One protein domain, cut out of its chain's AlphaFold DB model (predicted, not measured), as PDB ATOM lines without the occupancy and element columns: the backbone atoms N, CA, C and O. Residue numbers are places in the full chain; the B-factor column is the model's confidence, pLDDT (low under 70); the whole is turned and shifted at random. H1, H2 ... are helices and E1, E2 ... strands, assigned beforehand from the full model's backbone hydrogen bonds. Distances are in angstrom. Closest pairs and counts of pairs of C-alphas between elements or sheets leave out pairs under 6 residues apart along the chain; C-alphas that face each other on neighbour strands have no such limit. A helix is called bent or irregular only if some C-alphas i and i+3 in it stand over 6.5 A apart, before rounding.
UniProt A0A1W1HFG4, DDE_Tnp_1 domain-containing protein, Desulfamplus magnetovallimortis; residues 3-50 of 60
ATOM      1  N   TYR A   3      19.516 -37.156  22.495       81.88
ATOM      2  CA  TYR A   3      18.668 -36.445  23.463       81.88
ATOM      3  C   TYR A   3      17.177 -36.639  23.157       81.88
ATOM      4  O   TYR A   3      16.799 -36.903  22.018       81.88
ATOM      5  N   LYS A   4      16.318 -36.537  24.179       85.19
ATOM      6  CA  LYS A   4      14.865 -36.728  24.050       85.19
ATOM      7  C   LYS A   4      14.146 -35.374  24.065       85.19
ATOM      8  O   LYS A   4      14.461 -34.526  24.898       85.19
ATOM      9  N   VAL A   5      13.187 -35.180  23.162       83.81
ATOM     10  CA  VAL A   5      12.225 -34.063  23.197       83.81
ATOM     11  C   VAL A   5      10.830 -34.662  23.107       83.81
ATOM     12  O   VAL A   5      10.509 -35.342  22.132       83.81
ATOM     13  N   GLY A   6      10.018 -34.468  24.150       86.50
ATOM     14  CA  GLY A   6       8.747 -35.180  24.288       86.50
ATOM     15  C   GLY A   6       8.978 -36.692  24.283       86.50
ATOM     16  O   GLY A   6       9.727 -37.203  25.116       86.50
ATOM     17  N   ASN A   7       8.386 -37.394  23.311       90.44
ATOM     18  CA  ASN A   7       8.577 -38.835  23.108       90.44
ATOM     19  C   ASN A   7       9.557 -39.211  21.985       90.44
ATOM     20  O   ASN A   7       9.773 -40.397  21.746       90.44
ATOM     21  N   VAL A   8      10.197 -38.233  21.340       87.69
ATOM     22  CA  VAL A   8      11.110 -38.473  20.213       87.69
ATOM     23  C   VAL A   8      12.561 -38.430  20.683       87.69
ATOM     24  O   VAL A   8      12.962 -37.532  21.429       87.69
ATOM     25  N   LYS A   9      13.357 -39.407  20.237       89.12
ATOM     26  CA  LYS A   9      14.801 -39.479  20.479       89.12
ATOM     27  C   LYS A   9      15.543 -38.968  19.246       89.12
ATOM     28  O   LYS A   9      15.348 -39.479  18.150       89.12
ATOM     29  N   TYR A  10      16.398 -37.978  19.445       85.81
ATOM     30  CA  TYR A  10      17.219 -37.360  18.409       85.81
ATOM     31  C   TYR A  10      18.669 -37.779  18.581       85.81
ATOM     32  O   TYR A  10      19.113 -37.991  19.709       85.81
ATOM     33  N   PHE A  11      19.408 -37.839  17.476       89.50
ATOM     34  CA  PHE A  11      20.849 -38.057  17.471       89.50
ATOM     35  C   PHE A  11      21.546 -36.894  16.766       89.50
ATOM     36  O   PHE A  11      21.084 -36.422  15.732       89.50
ATOM     37  N   VAL A  12      22.651 -36.437  17.348       89.44
ATOM     38  CA  VAL A  12      23.495 -35.361  16.819       89.44
ATOM     39  C   VAL A  12      24.899 -35.918  16.600       89.44
ATOM     40  O   VAL A  12      25.463 -36.558  17.503       89.44
ATOM     41  N   GLY A  13      25.422 -35.693  15.394       92.81
ATOM     42  CA  GLY A  13      26.817 -35.908  15.014       92.81
ATOM     43  C   GLY A  13      27.526 -34.563  14.863       92.81
ATOM     44  O   GLY A  13      26.920 -33.598  14.402       92.81
ATOM     45  N   THR A  14      28.778 -34.494  15.301       91.62
ATOM     46  CA  THR A  14      29.629 -33.302  15.214       91.62
ATOM     47  C   THR A  14      31.093 -33.732  15.179       91.62
ATOM     48  O   THR A  14      31.432 -34.805  15.678       91.62
ATOM     49  N   ASP A  15      31.923 -32.891  14.584       94.25
ATOM     50  CA  ASP A  15      33.387 -32.905  14.589       94.25
ATOM     51  C   ASP A  15      33.989 -32.155  15.794       94.25
ATOM     52  O   ASP A  15      35.204 -32.078  15.944       94.25
ATOM     53  N   ILE A  16      33.154 -31.603  16.680       91.81
ATOM     54  CA  ILE A  16      33.607 -30.939  17.904       91.81
ATOM     55  C   ILE A  16      33.931 -31.999  18.958       91.81
ATOM     56  O   ILE A  16      33.039 -32.699  19.446       91.81
ATOM     57  N   HIS A  17      35.206 -32.077  19.341       92.38
ATOM     58  CA  HIS A  17      35.718 -33.073  20.285       92.38
ATOM     59  C   HIS A  17      35.896 -32.546  21.720       92.38
ATOM     60  O   HIS A  17      35.891 -33.341  22.657       92.38
ATOM     61  N   ASP A  18      35.967 -31.225  21.908       96.06
ATOM     62  CA  ASP A  18      36.257 -30.596  23.210       96.06
ATOM     63  C   ASP A  18      35.019 -30.392  24.099       96.06
ATOM     64  O   ASP A  18      35.115 -29.913  25.230       96.06
ATOM     65  N   LEU A  19      33.829 -30.729  23.595       93.88
ATOM     66  CA  LEU A  19      32.565 -30.541  24.299       93.88
ATOM     67  C   LEU A  19      31.930 -31.872  24.677       93.88
ATOM     68  O   LEU A  19      31.908 -32.838  23.915       93.88
ATOM     69  N   THR A  20      31.307 -31.893  25.851       92.94
ATOM     70  CA  THR A  20      30.525 -33.048  26.285       92.94
ATOM     71  C   THR A  20      29.278 -33.231  25.417       92.94
ATOM     72  O   THR A  20      28.697 -32.285  24.874       92.94
ATOM     73  N   ALA A  21      28.780 -34.467  25.375       87.81
ATOM     74  CA  ALA A  21      27.532 -34.823  24.705       87.81
ATOM     75  C   ALA A  21      26.341 -33.930  25.100       87.81
ATOM     76  O   ALA A  21      25.519 -33.571  24.254       87.81
ATOM     77  N   GLY A  22      26.250 -33.575  26.386       89.06
ATOM     78  CA  GLY A  22      25.189 -32.721  26.918       89.06
ATOM     79  C   GLY A  22      25.305 -31.274  26.443       89.06
ATOM     80  O   GLY A  22      24.289 -30.657  26.112       89.06
ATOM     81  N   GLN A  23      26.527 -30.747  26.339       91.75
ATOM     82  CA  GLN A  23      26.780 -29.409  25.796       91.75
ATOM     83  C   GLN A  23      26.434 -29.347  24.307       91.75
ATOM     84  O   GLN A  23      25.678 -28.465  23.905       91.75
ATOM     85  N   ILE A  24      26.869 -30.328  23.510       92.25
ATOM     86  CA  ILE A  24      26.519 -30.428  22.081       92.25
ATOM     87  C   ILE A  24      24.997 -30.504  21.899       92.25
ATOM     88  O   ILE A  24      24.429 -29.774  21.087       92.25
ATOM     89  N   ALA A  25      24.308 -31.339  22.684       89.50
ATOM     90  CA  ALA A  25      22.850 -31.432  22.634       89.50
ATOM     91  C   ALA A  25      22.169 -30.106  23.019       89.50
ATOM     92  O   ALA A  25      21.165 -29.729  22.415       89.50
ATOM     93  N   THR A  26      22.715 -29.384  23.998       88.62
ATOM     94  CA  THR A  26      22.210 -28.069  24.420       88.62
ATOM     95  C   THR A  26      22.392 -27.021  23.327       88.62
ATOM     96  O   THR A  26      21.443 -26.305  23.020       88.62
ATOM     97  N   ILE A  27      23.559 -26.979  22.682       90.12
ATOM     98  CA  ILE A  27      23.824 -26.101  21.535       90.12
ATOM     99  C   ILE A  27      22.858 -26.425  20.393       90.12
ATOM    100  O   ILE A  27      22.206 -25.529  19.862       90.12
ATOM    101  N   TYR A  28      22.687 -27.706  20.057       88.56
ATOM    102  CA  TYR A  28      21.796 -28.114  18.971       88.56
ATOM    103  C   TYR A  28      20.322 -27.775  19.245       88.56
ATOM    104  O   TYR A  28      19.593 -27.412  18.323       88.56
ATOM    105  N   LYS A  29      19.872 -27.790  20.510       86.12
ATOM    106  CA  LYS A  29      18.528 -27.305  20.886       86.12
ATOM    107  C   LYS A  29      18.307 -25.829  20.536       86.12
ATOM    108  O   LYS A  29      17.169 -25.438  20.292       86.12
ATOM    109  N   LEU A  30      19.365 -25.018  20.473       86.38
ATOM    110  CA  LEU A  30      19.273 -23.602  20.104       86.38
ATOM    111  C   LEU A  30      19.125 -23.380  18.592       86.38
ATOM    112  O   LEU A  30      18.812 -22.257  18.202       86.38
ATOM    113  N   ARG A  31      19.289 -24.413  17.747       84.69
ATOM    114  CA  ARG A  31      19.219 -24.320  16.274       84.69
ATOM    115  C   ARG A  31      18.001 -23.539  15.784       84.69
ATOM    116  O   ARG A  31      18.130 -22.699  14.904       84.69
ATOM    117  N   TRP A  32      16.834 -23.787  16.369       85.25
ATOM    118  CA  TRP A  32      15.579 -23.169  15.934       85.25
ATOM    119  C   TRP A  32      15.480 -21.669  16.260       85.25
ATOM    120  O   TRP A  32      14.681 -20.969  15.647       85.25
ATOM    121  N   ARG A  33      16.324 -21.121  17.151       87.62
ATOM    122  CA  ARG A  33      16.306 -19.680  17.480       87.62
ATOM    123  C   ARG A  33      16.642 -18.790  16.286       87.62
ATOM    124  O   ARG A  33      16.187 -17.649  16.241       87.62
ATOM    125  N   ILE A  34      17.418 -19.292  15.321       85.69
ATOM    126  CA  ILE A  34      17.755 -18.525  14.118       85.69
ATOM    127  C   ILE A  34      16.517 -18.260  13.248       85.69
ATOM    128  O   ILE A  34      16.437 -17.231  12.585       85.69
ATOM    129  N   GLU A  35      15.505 -19.132  13.295       89.44
ATOM    130  CA  GLU A  35      14.264 -18.930  12.545       89.44
ATOM    131  C   GLU A  35      13.473 -17.739  13.068       89.44
ATOM    132  O   GLU A  35      12.913 -16.996  12.270       89.44
ATOM    133  N   THR A  36      13.486 -17.487  14.381       89.50
ATOM    134  CA  THR A  36      12.873 -16.285  14.962       89.50
ATOM    135  C   THR A  36      13.515 -15.016  14.404       89.50
ATOM    136  O   THR A  36      12.808 -14.069  14.059       89.50
ATOM    137  N   PHE A  37      14.844 -15.011  14.248       87.69
ATOM    138  CA  PHE A  37      15.546 -13.910  13.592       87.69
ATOM    139  C   PHE A  37      15.125 -13.771  12.124       87.69
ATOM    140  O   PHE A  37      14.751 -12.678  11.709       87.69
ATOM    141  N   PHE A  38      15.104 -14.860  11.346       85.81
ATOM    142  CA  PHE A  38      14.667 -14.811   9.945       85.81
ATOM    143  C   PHE A  38      13.194 -14.413   9.785       85.81
ATOM    144  O   PHE A  38      12.846 -13.725   8.827       85.81
ATOM    145  N   GLN A  39      12.322 -14.812  10.709       88.50
ATOM    146  CA  GLN A  39      10.913 -14.431  10.723       88.50
ATOM    147  C   GLN A  39      10.759 -12.933  10.995       88.50
ATOM    148  O   GLN A  39      10.041 -12.251  10.261       88.50
ATOM    149  N   TRP A  40      11.463 -12.411  12.003       90.81
ATOM    150  CA  TRP A  40      11.515 -10.976  12.274       90.81
ATOM    151  C   TRP A  40      12.082 -10.214  11.072       90.81
ATOM    152  O   TRP A  40      11.456  -9.271  10.593       90.81
ATOM    153  N   TRP A  41      13.208 -10.671  10.522       85.94
ATOM    154  CA  TRP A  41      13.868 -10.051   9.376       85.94
ATOM    155  C   TRP A  41      12.903  -9.939   8.187       85.94
ATOM    156  O   TRP A  41      12.673  -8.842   7.673       85.94
ATOM    157  N   LYS A  42      12.256 -11.044   7.797       82.88
ATOM    158  CA  LYS A  42      11.275 -11.057   6.701       82.88
ATOM    159  C   LYS A  42      10.094 -10.120   6.957       82.88
ATOM    160  O   LYS A  42       9.665  -9.438   6.031       82.88
ATOM    161  N   LYS A  43       9.583 -10.077   8.193       86.12
ATOM    162  CA  LYS A  43       8.432  -9.243   8.571       86.12
ATOM    163  C   LYS A  43       8.763  -7.749   8.599       86.12
ATOM    164  O   LYS A  43       7.909  -6.944   8.245       86.12
ATOM    165  N   HIS A  44       9.961  -7.378   9.043       85.81
ATOM    166  CA  HIS A  44      10.278  -5.988   9.379       85.81
ATOM    167  C   HIS A  44      11.154  -5.265   8.354       85.81
ATOM    168  O   HIS A  44      11.119  -4.040   8.316       85.81
ATOM    169  N   LEU A  45      11.905  -5.976   7.505       79.38
ATOM    170  CA  LEU A  45      12.818  -5.340   6.544       79.38
ATOM    171  C   LEU A  45      12.316  -5.340   5.089       79.38
ATOM    172  O   LEU A  45      13.089  -4.974   4.210       79.38
ATOM    173  N   ASN A  46      11.059  -5.730   4.808       70.00
ATOM    174  CA  ASN A  46      10.465  -5.736   3.450       70.00
ATOM    175  C   ASN A  46      11.434  -6.269   2.368       70.00
ATOM    176  O   ASN A  46      11.589  -5.701   1.285       70.00
ATOM    177  N   VAL A  47      12.131  -7.368   2.689       62.59
ATOM    178  CA  VAL A  47      13.384  -7.796   2.031       62.59
ATOM    179  C   VAL A  47      13.219  -8.147   0.547       62.59
ATOM    180  O   VAL A  47      14.207  -8.230  -0.172       62.59
ATOM    181  N   TYR A  48      11.988  -8.283   0.045       57.41
ATOM    182  CA  TYR A  48      11.709  -8.502  -1.378       57.41
ATOM    183  C   TYR A  48      12.243  -7.386  -2.297       57.41
ATOM    184  O   TYR A  48      12.425  -7.632  -3.489       57.41
ATOM    185  N   HIS A  49      12.523  -6.193  -1.757       58.59
ATOM    186  CA  HIS A  49      13.127  -5.078  -2.501       58.59
ATOM    187  C   HIS A  49      14.662  -5.016  -2.412       58.59
ATOM    188  O   HIS A  49      15.277  -4.285  -3.182       58.59
ATOM    189  N   LEU A  50      15.290  -5.777  -1.506       59.84
ATOM    190  CA  LEU A  50      16.749  -5.796  -1.294       59.84
ATOM    191  C   LEU A  50      17.441  -6.983  -1.977       59.84
ATOM    192  O   LEU A  50      18.668  -7.081  -1.978       59.84
TER     193      LEU A  50
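AT A GLANCE: This is residues 3 to 50 of the 60 residues of the protein "DDE_Tnp_1 domain-containing protein" of Desulfamplus magnetovallimortis (UniProt A0A1W1HFG4). A small hairpin of two strands, E1 and E2, sits near the first end of one long helix, H1, which bends slightly but runs nearly straight. Residues 30 to 50, of which 30 to 44 belong to H1, stick out from the rest as a free arm. The printed part has 48 residues with two named strands and then one named helix, in the order E1, E2, H1; the two-stranded sheet is antiparallel and the class is mixed, helices and strands. The whole is extended, with a radius of gyration of the C-alphas of 15.7 A, and its spans are 43 by 28 by 13 A, only just flat.

HOW THE PARTS SIT: Begin at the sheet, where E1, residues 3 to 5, and E2, residues 8 to 11, form an antiparallel hairpin, at 147 degrees between their directions. Look there for N 3 and O 10 at 2.9 A and N 10 and O 3 at 2.8 A, both within hydrogen-bond range. H1, residues 21 to 44, was assigned as one helix by its hydrogen bonds but is bent: C-alphas 29 and 32 are 7.1 A apart. Its arms H1a, residues 21 to 29, and H1b, residues 32 to 44, stand at a shallow tilt of 19 degrees. The closest C-alphas of E1 and H1a are those of Tyr 3 and Ala 25, 6.6 A apart. Both strands are apart from H1b. Every O i to N i+4 pair is within hydrogen-bond range in H1a, and 7 of 9 are in H1b.

IN THESE COORDINATES: Find C-alpha 3 at (18.668, -36.445, 23.463), where E1 begins; it is 6.9 A long, and E2 10.1 A. H1a runs 12.3 A from C-alpha 21 at (27.532, -34.823, 24.705), and H1b runs 19.1 A to C-alpha 44 at (10.278, -5.988, 9.379).

THE WHOLE: The two C-alphas farthest apart are those of Thr 20 and His 49, 43.7 A. The printed part has no cut; the link from E1 to E2 is tight, and that from E2 to H1, nine residues, is short. The mean pLDDT of the printed part is 85.6, and residues 47 to 50 are under 70.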